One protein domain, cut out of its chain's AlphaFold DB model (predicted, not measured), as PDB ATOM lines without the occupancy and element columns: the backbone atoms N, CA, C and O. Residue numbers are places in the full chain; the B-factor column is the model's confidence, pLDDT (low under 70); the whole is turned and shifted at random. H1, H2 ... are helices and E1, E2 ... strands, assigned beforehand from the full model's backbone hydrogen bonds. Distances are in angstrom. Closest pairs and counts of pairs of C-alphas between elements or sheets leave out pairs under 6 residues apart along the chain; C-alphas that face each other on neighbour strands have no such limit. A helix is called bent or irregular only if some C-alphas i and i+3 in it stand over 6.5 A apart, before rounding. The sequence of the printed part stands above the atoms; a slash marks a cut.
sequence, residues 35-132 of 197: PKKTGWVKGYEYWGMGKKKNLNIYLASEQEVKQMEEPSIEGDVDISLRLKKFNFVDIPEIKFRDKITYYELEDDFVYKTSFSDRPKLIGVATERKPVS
ATOM      1  N   PRO A  35      18.794 -30.510  29.195       93.00
ATOM      2  CA  PRO A  35      18.709 -29.417  28.239       93.00
ATOM      3  C   PRO A  35      19.420 -29.783  26.932       93.00
ATOM      4  O   PRO A  35      20.640 -29.955  26.880       93.00
ATOM      5  N   LYS A  36      18.634 -29.899  25.862       92.44
ATOM      6  CA  LYS A  36      19.109 -30.193  24.513       92.44
ATOM      7  C   LYS A  36      19.209 -28.901  23.718       92.44
ATOM      8  O   LYS A  36      18.219 -28.188  23.558       92.44
ATOM      9  N   LYS A  37      20.398 -28.612  23.198       92.56
ATOM     10  CA  LYS A  37      20.673 -27.420  22.394       92.56
ATOM     11  C   LYS A  37      21.053 -27.792  20.973       92.56
ATOM     12  O   LYS A  37      21.554 -28.882  20.693       92.56
ATOM     13  N   THR A  38      20.803 -26.852  20.075       92.44
ATOM     14  CA  THR A  38      21.099 -26.975  18.653       92.44
ATOM     15  C   THR A  38      21.717 -25.678  18.158       92.44
ATOM     16  O   THR A  38      21.248 -24.600  18.516       92.44
ATOM     17  N   GLY A  39      22.742 -25.781  17.318       92.19
ATOM     18  CA  GLY A  39      23.390 -24.633  16.688       92.19
ATOM     19  C   GLY A  39      23.926 -24.981  15.306       92.19
ATOM     20  O   GLY A  39      24.077 -26.158  14.969       92.19
ATOM     21  N   TRP A  40      24.199 -23.956  14.504       95.19
ATOM     22  CA  TRP A  40      24.796 -24.111  13.180       95.19
ATOM     23  C   TRP A  40      26.272 -23.754  13.228       95.19
ATOM     24  O   TRP A  40      26.649 -22.744  13.813       95.19
ATOM     25  N   VAL A  41      27.112 -24.579  12.612       94.25
ATOM     26  CA  VAL A  41      28.564 -24.380  12.614       94.25
ATOM     27  C   VAL A  41      28.933 -23.209  11.713       94.25
ATOM     28  O   VAL A  41      28.848 -23.330  10.487       94.25
ATOM     29  N   LYS A  42      29.411 -22.109  12.307       95.44
ATOM     30  CA  LYS A  42      30.058 -21.015  11.564       95.44
ATOM     31  C   LYS A  42      31.543 -21.261  11.323       95.44
ATOM     32  O   LYS A  42      32.073 -20.799  10.322       95.44
ATOM     33  N   GLY A  43      32.200 -22.037  12.179       93.69
ATOM     34  CA  GLY A  43      33.610 -22.380  12.029       93.69
ATOM     35  C   GLY A  43      34.016 -23.532  12.930       93.69
ATOM     36  O   GLY A  43      33.326 -23.874  13.891       93.69
ATOM     37  N   TYR A  44      35.143 -24.156  12.607       92.38
ATOM     38  CA  TYR A  44      35.695 -25.252  13.389       92.38
ATOM     39  C   TYR A  44      37.211 -25.299  13.243       92.38
ATOM     40  O   TYR A  44      37.768 -24.953  12.203       92.38
ATOM     41  N   GLU A  45      37.882 -25.763  14.289       91.50
ATOM     42  CA  GLU A  45      39.332 -25.886  14.317       91.50
ATOM     43  C   GLU A  45      39.723 -27.221  14.946       91.50
ATOM     44  O   GLU A  45      39.419 -27.497  16.110       91.50
ATOM     45  N   TYR A  46      40.443 -28.041  14.178       88.19
ATOM     46  CA  TYR A  46      41.082 -29.243  14.696       88.19
ATOM     47  C   TYR A  46      42.525 -28.939  15.087       88.19
ATOM     48  O   TYR A  46      43.324 -28.547  14.239       88.19
ATOM     49  N   TRP A  47      42.891 -29.204  16.338       84.56
ATOM     50  CA  TRP A  47      44.233 -28.917  16.852       84.56
ATOM     51  C   TRP A  47      44.815 -30.098  17.638       84.56
ATOM     52  O   TRP A  47      44.090 -30.948  18.151       84.56
ATOM     53  N   GLY A  48      46.143 -30.180  17.720       79.31
ATOM     54  CA  GLY A  48      46.870 -31.315  18.310       79.31
ATOM     55  C   GLY A  48      47.632 -32.156  17.277       79.31
ATOM     56  O   GLY A  48      47.460 -31.999  16.070       79.31
ATOM     57  N   MET A  49      48.518 -33.039  17.752       63.97
ATOM     58  CA  MET A  49      49.409 -33.838  16.898       63.97
ATOM     59  C   MET A  49      48.905 -35.275  16.685       63.97
ATOM     60  O   MET A  49      48.509 -35.966  17.623       63.97
ATOM     61  N   GLY A  50      49.011 -35.762  15.443       64.94
ATOM     62  CA  GLY A  50      48.755 -37.158  15.074       64.94
ATOM     63  C   GLY A  50      47.274 -37.504  14.865       64.94
ATOM     64  O   GLY A  50      46.476 -36.672  14.440       64.94
ATOM     65  N   LYS A  51      46.907 -38.765  15.136       61.12
ATOM     66  CA  LYS A  51      45.539 -39.297  14.945       61.12
ATOM     67  C   LYS A  51      44.529 -38.836  16.010       61.12
ATOM     68  O   LYS A  51      43.344 -39.097  15.863       61.12
ATOM     69  N   LYS A  52      44.985 -38.173  17.076       62.84
ATOM     70  CA  LYS A  52      44.155 -37.693  18.190       62.84
ATOM     71  C   LYS A  52      44.097 -36.166  18.165       62.84
ATOM     72  O   LYS A  52      44.891 -35.508  18.831       62.84
ATOM     73  N   LYS A  53      43.194 -35.613  17.356       75.38
ATOM     74  CA  LYS A  53      42.964 -34.164  17.273       75.38
ATOM     75  C   LYS A  53      41.866 -33.763  18.252       75.38
ATOM     76  O   LYS A  53      40.899 -34.499  18.383       75.38
ATOM     77  N   ASN A  54      42.032 -32.629  18.918       85.38
ATOM     78  CA  ASN A  54      40.978 -31.908  19.625       85.38
ATOM     79  C   ASN A  54      40.158 -31.098  18.616       85.38
ATOM     80  O   ASN A  54      40.606 -30.895  17.487       85.38
ATOM     81  N   LEU A  55      38.985 -30.626  19.027       87.38
ATOM     82  CA  LEU A  55      38.083 -29.873  18.166       87.38
ATOM     83  C   LEU A  55      37.457 -28.704  18.920       87.38
ATOM     84  O   LEU A  55      36.811 -28.900  19.946       87.38
ATOM     85  N   ASN A  56      37.632 -27.507  18.380       91.44
ATOM     86  CA  ASN A  56      36.873 -26.323  18.757       91.44
ATOM     87  C   ASN A  56      35.798 -26.082  17.696       91.44
ATOM     88  O   ASN A  56      36.073 -26.192  16.500       91.44
ATOM     89  N   ILE A  57      34.584 -25.763  18.128       91.31
ATOM     90  CA  ILE A  57      33.446 -25.479  17.259       91.31
ATOM     91  C   ILE A  57      32.879 -24.126  17.657       91.31
ATOM     92  O   ILE A  57      32.668 -23.863  18.843       91.31
ATOM     93  N   TYR A  58      32.614 -23.319  16.641       93.81
ATOM     94  CA  TYR A  58      32.001 -22.010  16.749       93.81
ATOM     95  C   TYR A  58      30.612 -22.078  16.121       93.81
ATOM     96  O   TYR A  58      30.447 -22.547  14.986       93.81
ATOM     97  N   LEU A  59      29.612 -21.636  16.871       93.81
ATOM     98  CA  LEU A  59      28.206 -21.722  16.527       93.81
ATOM     99  C   LEU A  59      27.632 -20.344  16.202       93.81
ATOM    100  O   LEU A  59      28.113 -19.307  16.649       93.81
ATOM    101  N   ALA A  60      26.586 -20.356  15.391       92.88
ATOM    102  CA  ALA A  60      25.820 -19.188  14.997       92.88
ATOM    103  C   ALA A  60      24.367 -19.581  14.718       92.88
ATOM    104  O   ALA A  60      23.991 -20.763  14.717       92.88
ATOM    105  N   SER A  61      23.536 -18.568  14.477       92.88
ATOM    106  CA  SER A  61      22.168 -18.784  14.015       92.88
ATOM    107  C   SER A  61      22.145 -19.322  12.580       92.88
ATOM    108  O   SER A  61      23.053 -19.084  11.784       92.88
ATOM    109  N   GLU A  62      21.066 -20.014  12.209       93.50
ATOM    110  CA  GLU A  62      20.886 -20.504  10.836       93.50
ATOM    111  C   GLU A  62      20.938 -19.373   9.797       93.50
ATOM    112  O   GLU A  62      21.480 -19.541   8.708       93.50
ATOM    113  N   GLN A  63      20.354 -18.217  10.131       92.50
ATOM    114  CA  GLN A  63      20.275 -17.064   9.235       92.50
ATOM    115  C   GLN A  63      21.657 -16.464   8.970       92.50
ATOM    116  O   GLN A  63      21.975 -16.173   7.821       92.50
ATOM    117  N   GLU A  64      22.482 -16.341  10.009       92.06
ATOM    118  CA  GLU A  64      23.857 -15.846   9.917       92.06
ATOM    119  C   GLU A  64      24.717 -16.771   9.048       92.06
ATOM    120  O   GLU A  64      25.292 -16.340   8.054       92.06
ATOM    121  N   VAL A  65      24.709 -18.077   9.332       91.75
ATOM    122  CA  VAL A  65      25.522 -19.062   8.599       91.75
ATOM    123  C   VAL A  65      25.134 -19.164   7.117       91.75
ATOM    124  O   VAL A  65      25.987 -19.425   6.265       91.75
ATOM    125  N   LYS A  66      23.857 -18.932   6.780       91.69
ATOM    126  CA  LYS A  66      23.385 -18.873   5.385       91.69
ATOM    127  C   LYS A  66      23.922 -17.664   4.616       91.69
ATOM    128  O   LYS A  66      24.032 -17.755   3.397       91.69
ATOM    129  N   GLN A  67      24.229 -16.563   5.300       92.75
ATOM    130  CA  GLN A  67      24.756 -15.331   4.699       92.75
ATOM    131  C   GLN A  67      26.289 -15.329   4.593       92.75
ATOM    132  O   GLN A  67      26.845 -14.533   3.846       92.75
ATOM    133  N   MET A  68      26.975 -16.217   5.315       92.19
ATOM    134  CA  MET A  68      28.435 -16.326   5.295       92.19
ATOM    135  C   MET A  68      28.929 -17.070   4.053       92.19
ATOM    136  O   MET A  68      28.475 -18.181   3.781       92.19
ATOM    137  N   GLU A  69      29.904 -16.509   3.340       88.81
ATOM    138  CA  GLU A  69      30.548 -17.172   2.195       88.81
ATOM    139  C   GLU A  69      31.568 -18.232   2.638       88.81
ATOM    140  O   GLU A  69      31.625 -19.317   2.059       88.81
ATOM    141  N   GLU A  70      32.305 -17.956   3.717       90.62
ATOM    142  CA  GLU A  70      33.390 -18.792   4.235       90.62
ATOM    143  C   GLU A  70      33.243 -19.051   5.746       90.62
ATOM    144  O   GLU A  70      32.592 -18.268   6.449       90.62
ATOM    145  N   PRO A  71      33.827 -20.146   6.274       91.06
ATOM    146  CA  PRO A  71      33.838 -20.402   7.708       91.06
ATOM    147  C   PRO A  71      34.636 -19.337   8.470       91.06
ATOM    148  O   PRO A  71      35.726 -18.954   8.054       91.06
ATOM    149  N   SER A  72      34.135 -18.927   9.636       90.44
ATOM    150  CA  SER A  72      34.816 -17.989  10.535       90.44
ATOM    151  C   SER A  72      35.019 -18.589  11.922       90.44
ATOM    152  O   SER A  72      34.099 -19.154  12.515       90.44
ATOM    153  N   ILE A  73      36.237 -18.432  12.441       88.88
ATOM    154  CA  ILE A  73      36.636 -18.784  13.814       88.88
ATOM    155  C   ILE A  73      36.656 -17.556  14.739       88.88
ATOM    156  O   ILE A  73      37.303 -17.570  15.782       88.88
ATOM    157  N   GLU A  74      35.995 -16.466  14.343       85.00
ATOM    158  CA  GLU A  74      35.947 -15.234  15.126       85.00
ATOM    159  C   GLU A  74      34.982 -15.357  16.319       85.00
ATOM    160  O   GLU A  74      33.805 -15.724  16.168       85.00
ATOM    161  N   GLY A  75      35.495 -15.018  17.505       83.19
ATOM    162  CA  GLY A  75      34.777 -15.048  18.778       83.19
ATOM    163  C   GLY A  75      35.282 -16.123  19.743       83.19
ATOM    164  O   GLY A  75      36.317 -16.753  19.527       83.19
ATOM    165  N   ASP A  76      34.537 -16.310  20.831       86.00
ATOM    166  CA  ASP A  76      34.815 -17.351  21.817       86.00
ATOM    167  C   ASP A  76      34.389 -18.731  21.304       86.00
ATOM    168  O   ASP A  76      33.448 -18.875  20.526       86.00
ATOM    169  N   VAL A  77      35.087 -19.770  21.766       87.31
ATOM    170  CA  VAL A  77      34.756 -21.161  21.437       87.31
ATOM    171  C   VAL A  77      33.470 -21.571  22.155       87.31
ATOM    172  O   VAL A  77      33.460 -21.672  23.383       87.31
ATOM    173  N   ASP A  78      32.428 -21.901  21.393       88.12
ATOM    174  CA  ASP A  78      31.155 -22.384  21.940       88.12
ATOM    175  C   ASP A  78      31.254 -23.829  22.450       88.12
ATOM    176  O   ASP A  78      30.762 -24.158  23.530       88.12
ATOM    177  N   ILE A  79      31.915 -24.711  21.688       87.38
ATOM    178  CA  ILE A  79      32.111 -26.118  22.062       87.38
ATOM    179  C   ILE A  79      33.582 -26.499  21.907       87.38
ATOM    180  O   ILE A  79      34.132 -26.453  20.809       87.38
ATOM    181  N   SER A  80      34.214 -26.955  22.992       85.75
ATOM    182  CA  SER A  80      35.571 -27.516  22.957       85.75
ATOM    183  C   SER A  80      35.556 -28.992  23.346       85.75
ATOM    184  O   SER A  80      35.303 -29.357  24.495       85.75
ATOM    185  N   LEU A  81      35.856 -29.855  22.379       82.38
ATOM    186  CA  LEU A  81      36.003 -31.291  22.555       82.38
ATOM    187  C   LEU A  81      37.488 -31.642  22.652       82.38
ATOM    188  O   LEU A  81      38.241 -31.552  21.681       82.38
ATOM    189  N   ARG A  82      37.914 -32.060  23.846       76.81
ATOM    190  CA  ARG A  82      39.296 -32.474  24.114       76.81
ATOM    191  C   ARG A  82      39.384 -33.986  24.272       76.81
ATOM    192  O   ARG A  82      38.719 -34.565  25.131       76.81
ATOM    193  N   LEU A  83      40.260 -34.623  23.499       67.94
ATOM    194  CA  LEU A  83      40.583 -36.035  23.684       67.94
ATOM    195  C   LEU A  83      41.490 -36.197  24.907       67.94
ATOM    196  O   LEU A  83      42.658 -35.802  24.897       67.94
ATOM    197  N   LYS A  84      40.980 -36.826  25.971       65.31
ATOM    198  CA  LYS A  84      41.831 -37.298  27.072       65.31
ATOM    199  C   LYS A  84      42.728 -38.449  26.595       65.31
ATOM    200  O   LYS A  84      42.395 -39.186  25.667       65.31
ATOM    201  N   LYS A  85      43.872 -38.632  27.268       53.97
ATOM    202  CA  LYS A  85      44.949 -39.585  26.910       53.97
ATOM    203  C   LYS A  85      44.452 -41.032  26.687       53.97
ATOM    204  O   LYS A  85      45.046 -41.750  25.880       53.97
ATOM    205  N   PHE A  86      43.331 -41.404  27.314       54.75
ATOM    206  CA  PHE A  86      42.686 -42.723  27.253       54.75
ATOM    207  C   PHE A  86      41.238 -42.711  26.719       54.75
ATOM    208  O   PHE A  86      40.478 -43.624  27.029       54.75
ATOM    209  N   ASN A  87      40.836 -41.701  25.938       57.03
ATOM    210  CA  ASN A  87      39.548 -41.757  25.243       57.03
ATOM    211  C   ASN A  87      39.654 -42.629  23.988       57.03
ATOM    212  O   ASN A  87      40.526 -42.413  23.144       57.03
ATOM    213  N   PHE A  88      38.765 -43.620  23.906       59.16
ATOM    214  CA  PHE A  88      38.589 -44.528  22.768       59.16
ATOM    215  C   PHE A  88      37.515 -44.042  21.798       59.16
ATOM    216  O   PHE A  88      37.151 -44.764  20.875       59.16
ATOM    217  N   VAL A  89      36.996 -42.832  22.015       65.44
ATOM    218  CA  VAL A  89      35.957 -42.278  21.163       65.44
ATOM    219  C   VAL A  89      36.533 -41.277  20.179       65.44
ATOM    220  O   VAL A  89      37.281 -40.376  20.563       65.44
ATOM    221  N   ASP A  90      36.163 -41.441  18.915       68.25
ATOM    222  CA  ASP A  90      36.553 -40.539  17.846       68.25
ATOM    223  C   ASP A  90      35.837 -39.194  17.970       68.25
ATOM    224  O   ASP A  90      34.627 -39.122  18.216       68.25
ATOM    225  N   ILE A  91      36.580 -38.113  17.734       77.12
ATOM    226  CA  ILE A  91      35.980 -36.791  17.562       77.12
ATOM    227  C   ILE A  91      35.093 -36.811  16.306       77.12
ATOM    228  O   ILE A  91      35.516 -37.339  15.271       77.12
ATOM    229  N   PRO A  92      33.873 -36.241  16.360       78.50
ATOM    230  CA  PRO A  92      33.021 -36.147  15.183       78.50
ATOM    231  C   PRO A  92      33.689 -35.326  14.071       78.50
ATOM    232  O   PRO A  92      34.363 -34.322  14.317       78.50
ATOM    233  N   GLU A  93      33.482 -35.751  12.826       83.44
ATOM    234  CA  GLU A  93      33.824 -34.931  11.666       83.44
ATOM    235  C   GLU A  93      32.752 -33.847  11.527       83.44
ATOM    236  O   GLU A  93      31.570 -34.167  11.394       83.44
ATOM    237  N   ILE A  94      33.173 -32.586  11.603       87.94
ATOM    238  CA  ILE A  94      32.317 -31.406  11.537       87.94
ATOM    239  C   ILE A  94      32.668 -30.614  10.283       87.94
ATOM    240  O   ILE A  94      33.846 -30.457   9.950       87.94
ATOM    241  N   LYS A  95      31.646 -30.103   9.599       90.56
ATOM    242  CA  LYS A  95      31.784 -29.226   8.437       90.56
ATOM    243  C   LYS A  95      31.097 -27.892   8.681       90.56
ATOM    244  O   LYS A  95      30.204 -27.758   9.516       90.56
ATOM    245  N   PHE A  96      31.533 -26.891   7.926       91.81
ATOM    246  CA  PHE A  96      30.871 -25.596   7.884       91.81
ATOM    247  C   PHE A  96      29.404 -25.776   7.481       91.81
ATOM    248  O   PHE A  96      29.101 -26.536   6.559       91.81
ATOM    249  N   ARG A  97      28.509 -25.068   8.176       92.19
ATOM    250  CA  ARG A  97      27.050 -25.179   8.056       92.19
ATOM    251  C   ARG A  97      26.448 -26.519   8.470       92.19
ATOM    252  O   ARG A  97      25.270 -26.743   8.204       92.19
ATOM    253  N   ASP A  98      27.193 -27.395   9.139       92.81
ATOM    254  CA  ASP A  98      26.551 -28.532   9.790       92.81
ATOM    255  C   ASP A  98      25.659 -28.030  10.929       92.81
ATOM    256  O   ASP A  98      26.023 -27.139  11.701       92.81
ATOM    257  N   LYS A  99      24.481 -28.636  11.050       93.19
ATOM    258  CA  LYS A  99      23.638 -28.487  12.230       93.19
ATOM    259  C   LYS A  99      24.114 -29.470  13.289       93.19
ATOM    260  O   LYS A  99      24.165 -30.680  13.053       93.19
ATOM    261  N   ILE A 100      24.447 -28.941  14.459       92.94
ATOM    262  CA  ILE A 100      24.925 -29.714  15.598       92.94
ATOM    263  C   ILE A 100      23.877 -29.711  16.693       92.94
ATOM    264  O   ILE A 100      23.220 -28.705  16.943       92.94
ATOM    265  N   THR A 101      23.745 -30.849  17.362       92.19
ATOM    266  CA  THR A 101      22.942 -31.004  18.573       92.19
ATOM    267  C   THR A 101      23.811 -31.536  19.701       92.19
ATOM    268  O   THR A 101      24.680 -32.371  19.462       92.19
ATOM    269  N   TYR A 102      23.591 -31.052  20.918       92.44
ATOM    270  CA  TYR A 102      24.319 -31.476  22.112       92.44
ATOM    271  C   TYR A 102      23.447 -31.314  23.362       92.44
ATOM    272  O   TYR A 102      22.433 -30.614  23.335       92.44
ATOM    273  N   TYR A 103      23.847 -31.965  24.451       92.94
ATOM    274  CA  TYR A 103      23.213 -31.840  25.762       92.94
ATOM    275  C   TYR A 103      24.126 -31.093  26.729       92.94
ATOM    276  O   TYR A 103      25.354 -31.216  26.661       92.94
ATOM    277  N   GLU A 104      23.518 -30.355  27.647       92.19
ATOM    278  CA  GLU A 104      24.197 -29.766  28.797       92.19
ATOM    279  C   GLU A 104      23.977 -30.637  30.027       92.19
ATOM    280  O   GLU A 104      22.846 -30.919  30.419       92.19
ATOM    281  N   LEU A 105      25.082 -31.093  30.615       90.62
ATOM    282  CA  LEU A 105      25.082 -31.880  31.833       90.62
ATOM    283  C   LEU A 105      25.553 -31.019  33.004       90.62
ATOM    284  O   LEU A 105      26.676 -30.503  33.010       90.62
ATOM    285  N   GLU A 106      24.688 -30.922  34.005       89.31
ATOM    286  CA  GLU A 106      24.915 -30.201  35.251       89.31
ATOM    287  C   GLU A 106      24.618 -31.136  36.426       89.31
ATOM    288  O   GLU A 106      23.656 -31.906  36.394       89.31
ATOM    289  N   ASP A 107      25.452 -31.100  37.464       87.12
ATOM    290  CA  ASP A 107      25.197 -31.842  38.697       87.12
ATOM    291  C   ASP A 107      25.912 -31.158  39.863       87.12
ATOM    292  O   ASP A 107      27.140 -31.022  39.871       87.12
ATOM    293  N   ASP A 108      25.135 -30.774  40.874       86.25
ATOM    294  CA  ASP A 108      25.608 -30.158  42.114       86.25
ATOM    295  C   ASP A 108      26.755 -30.928  42.770       86.25
ATOM    296  O   ASP A 108      27.661 -30.324  43.349       86.25
ATOM    297  N   PHE A 109      26.721 -32.265  42.725       83.44
ATOM    298  CA  PHE A 109      27.792 -33.083  43.286       83.44
ATOM    299  C   PHE A 109      29.108 -32.813  42.559       83.44
ATOM    300  O   PHE A 109      30.138 -32.637  43.209       83.44
ATOM    301  N   VAL A 110      29.090 -32.756  41.226       83.12
ATOM    302  CA  VAL A 110      30.297 -32.515  40.431       83.12
ATOM    303  C   VAL A 110      30.791 -31.089  40.638       83.12
ATOM    304  O   VAL A 110      31.983 -30.912  40.857       83.12
ATOM    305  N   TYR A 111      29.918 -30.087  40.686       82.06
ATOM    306  CA  TYR A 111      30.335 -28.706  40.971       82.06
ATOM    307  C   TYR A 111      30.949 -28.540  42.360       82.06
ATOM    308  O   TYR A 111      31.953 -27.858  42.523       82.06
ATOM    309  N   LYS A 112      30.433 -29.249  43.367       81.25
ATOM    310  CA  LYS A 112      31.016 -29.235  44.718       81.25
ATOM    311  C   LYS A 112      32.322 -30.026  44.828       81.25
ATOM    312  O   LYS A 112      33.080 -29.811  45.769       81.25
ATOM    313  N   THR A 113      32.573 -30.971  43.920       74.81
ATOM    314  CA  THR A 113      33.716 -31.904  44.002       74.81
ATOM    315  C   THR A 113      34.733 -31.767  42.869       74.81
ATOM    316  O   THR A 113      35.737 -32.487  42.847       74.81
ATOM    317  N   SER A 114      34.515 -30.838  41.942       68.38
ATOM    318  CA  SER A 114      35.401 -30.523  40.825       68.38
ATOM    319  C   SER A 114      35.695 -29.024  40.792       68.38
ATOM    320  O   SER A 114      34.895 -28.217  41.240       68.38
ATOM    321  N   PHE A 115      36.848 -28.636  40.247       62.25
ATOM    322  CA  PHE A 115      37.235 -27.228  40.080       62.25
ATOM    323  C   PHE A 115      36.554 -26.561  38.864       62.25
ATOM    324  O   PHE A 115      37.167 -25.730  38.198       62.25
ATOM    325  N   SER A 116      35.342 -26.985  38.495       63.50
ATOM    326  CA  SER A 116      34.649 -26.516  37.292       63.50
ATOM    327  C   SER A 116      33.220 -26.114  37.621       63.50
ATOM    328  O   SER A 116      32.406 -26.977  37.918       63.50
ATOM    329  N   ASP A 117      32.911 -24.830  37.449       66.75
ATOM    330  CA  ASP A 117      31.567 -24.264  37.655       66.75
ATOM    331  C   ASP A 117      30.746 -24.194  36.355       66.75
ATOM    332  O   ASP A 117      29.709 -23.539  36.294       66.75
ATOM    333  N   ARG A 118      31.236 -24.809  35.268       73.44
ATOM    334  CA  ARG A 118      30.577 -24.776  33.955       73.44
ATOM    335  C   ARG A 118      29.867 -26.092  33.632       73.44
ATOM    336  O   ARG A 118      30.425 -27.156  33.923       73.44
ATOM    337  N   PRO A 119      28.694 -26.041  32.975       81.44
ATOM    338  CA  PRO A 119      28.029 -27.216  32.413       81.44
ATOM    339  C   PRO A 119      28.961 -27.987  31.491       81.44
ATOM    340  O   PRO A 119      29.715 -27.399  30.709       81.44
ATOM    341  N   LYS A 120      28.918 -29.318  31.578       86.75
ATOM    342  CA  LYS A 120      29.669 -30.161  30.654       86.75
ATOM    343  C   LYS A 120      28.807 -30.450  29.436       86.75
ATOM    344  O   LYS A 120      27.726 -31.015  29.546       86.75
ATOM    345  N   LEU A 121      29.332 -30.110  28.268       88.12
ATOM    346  CA  LEU A 121      28.712 -30.440  26.992       88.12
ATOM    347  C   LEU A 121      28.974 -31.910  26.656       88.12
ATOM    348  O   LEU A 121      30.126 -32.355  26.661       88.12
ATOM    349  N   ILE A 122      27.911 -32.653  26.360       88.81
ATOM    350  CA  ILE A 122      27.974 -34.064  25.962       88.81
ATOM    351  C   ILE A 122      27.123 -34.306  24.712       88.81
ATOM    352  O   ILE A 122      26.257 -33.510  24.355       88.81
ATOM    353  N   GLY A 123      27.349 -35.426  24.034       86.88
ATOM    354  CA  GLY A 123      26.478 -35.876  22.955       86.88
ATOM    355  C   GLY A 123      26.522 -35.022  21.694       86.88
ATOM    356  O   GLY A 123      25.535 -34.996  20.970       86.88
ATOM    357  N   VAL A 124      27.643 -34.345  21.422       88.19
ATOM    358  CA  VAL A 124      27.817 -33.524  20.214       88.19
ATOM    359  C   VAL A 124      27.660 -34.384  18.959       88.19
ATOM    360  O   VAL A 124      28.536 -35.185  18.626       88.19
ATOM    361  N   ALA A 125      26.538 -34.202  18.270       87.50
ATOM    362  CA  ALA A 125      26.120 -34.958  17.096       87.50
ATOM    363  C   ALA A 125      25.856 -34.023  15.915       87.50
ATOM    364  O   ALA A 125      25.336 -32.923  16.100       87.50
ATOM    365  N   THR A 126      26.139 -34.491  14.700       85.38
ATOM    366  CA  THR A 126      25.642 -33.867  13.463       85.38
ATOM    367  C   THR A 126      24.461 -34.666  12.926       85.38
ATOM    368  O   THR A 126      24.300 -35.840  13.261       85.38
ATOM    369  N   GLU A 127      23.661 -34.077  12.033       79.81
ATOM    370  CA  GLU A 127      22.573 -34.806  11.352       79.81
ATOM    371  C   GLU A 127      23.066 -36.061  10.610       79.81
ATOM    372  O   GLU A 127      22.337 -37.041  10.483       79.81
ATOM    373  N   ARG A 128      24.319 -36.052  10.141       75.06
ATOM    374  CA  ARG A 128      24.916 -37.162   9.384       75.06
ATOM    375  C   ARG A 128      25.495 -38.255  10.274       75.06
ATOM    376  O   ARG A 128      25.589 -39.400   9.841       75.06
ATOM    377  N   LYS A 129      25.939 -37.903  11.482       77.12
ATOM    378  CA  LYS A 129      26.635 -38.815  12.392       77.12
ATOM    379  C   LYS A 129      26.038 -38.677  13.797       77.12
ATOM    380  O   LYS A 129      26.533 -37.865  14.585       77.12
ATOM    381  N   PRO A 130      24.980 -39.449  14.113       78.12
ATOM    382  CA  PRO A 130      24.423 -39.464  15.455       78.12
ATOM    383  C   PRO A 130      25.459 -40.000  16.443       78.12
ATOM    384  O   PRO A 130      26.331 -40.805  16.097       78.12
ATOM    385  N   VAL A 131      25.369 -39.546  17.688       81.88
ATOM    386  CA  VAL A 131      26.263 -40.019  18.742       81.88
ATOM    387  C   VAL A 131      25.843 -41.414  19.191       81.88
ATOM    388  O   VAL A 131      24.666 -41.675  19.428       81.88
ATOM    389  N   SER A 132      26.820 -42.314  19.312       82.38
ATOM    390  CA  SER A 132      26.581 -43.659  19.824       82.38
ATOM    391  C   SER A 132      26.286 -43.640  21.324       82.38
ATOM    392  O   SER A 132      26.832 -42.831  22.078       82.38
TER     393      SER A 132
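This is residues 35 to 132 of the 197 residues of an uncharacterized protein of Capnocytophaga sputigena (UniProt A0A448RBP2). One antiparallel sheet of five strands is folded round the bent strand E1 like part of a barrel, with the leaf E3 E2 facing the leaf E4 E5. Two short helices lie toward opposite ends of the longest axis: H1 by the bend of E1, H2 in the connection between E4 and E5. The printed part has 98 residues, with E1 E2 H1 E3 E4 H2 E5 along the chain and the sheet order E3 E2 E1 E4 E5. The class is mixed, helices and strands, though under half of the residues, 48 of 98, are in named elements. The whole is compact, with a radius of gyration of the C-alphas of 14.3 A and spans of 44 by 32 by 26 A.

E1, residues 36 to 47, bends by 87 degrees at residue 42. Its residues 40 to 47 pair with E2, residues 54 to 60, in an antiparallel hairpin, where N 45 and O 56 are 2.9 A apart, within hydrogen-bond range. H1, residues 62 to 67, is on the sheet at a height over the sheet of 8.7 A; its closest C-alphas to E1 are those of Val 65 and Lys 42, 5.8 A. E3, residues 79 to 81, is an edge strand antiparallel to E2, with N 57 and O 79 at 2.8 A. E4, residues 99 to 105, is antiparallel to E1 over residues 36 to 40 of E1, with N 37 and O 102 at 2.9 A. H2, residues 108 to 113, is not on the sheet. E5, residues 120 to 126, is the other edge strand, antiparallel to E4, with N 103 and O 122 at 2.9 A. This is a folded sheet, bent back on itself into two leaves: E3 E2 face E4 E5, with E1 as the hinge. Across the leaves the closest C-alphas of E3 and E5 are those of Ile 79 and Leu 121, 7.4 A. In H1 and H2 every O i to N i+4 pair is within hydrogen-bond range.

E1 begins at C-alpha 36 (19.109, -30.193, 24.513) and measures 26.3 A from first to last C-alpha. E2 measures 20.3 A, E4 19.9 A and E5 18.0 A. H2 begins at C-alpha 108 (25.608, -30.158, 42.114). E5 ends at C-alpha 126 (25.642, -33.867, 13.463).

The two C-alphas farthest apart are those of Glu 69 and Thr 113, 44.4 A. The printed part has no cut. The links H1 to E3 and E3 to E4 are long, with 11 and 17 residues. The pLDDT is under 70 in residues 49 to 52, 83 to 90 and 114 to 117.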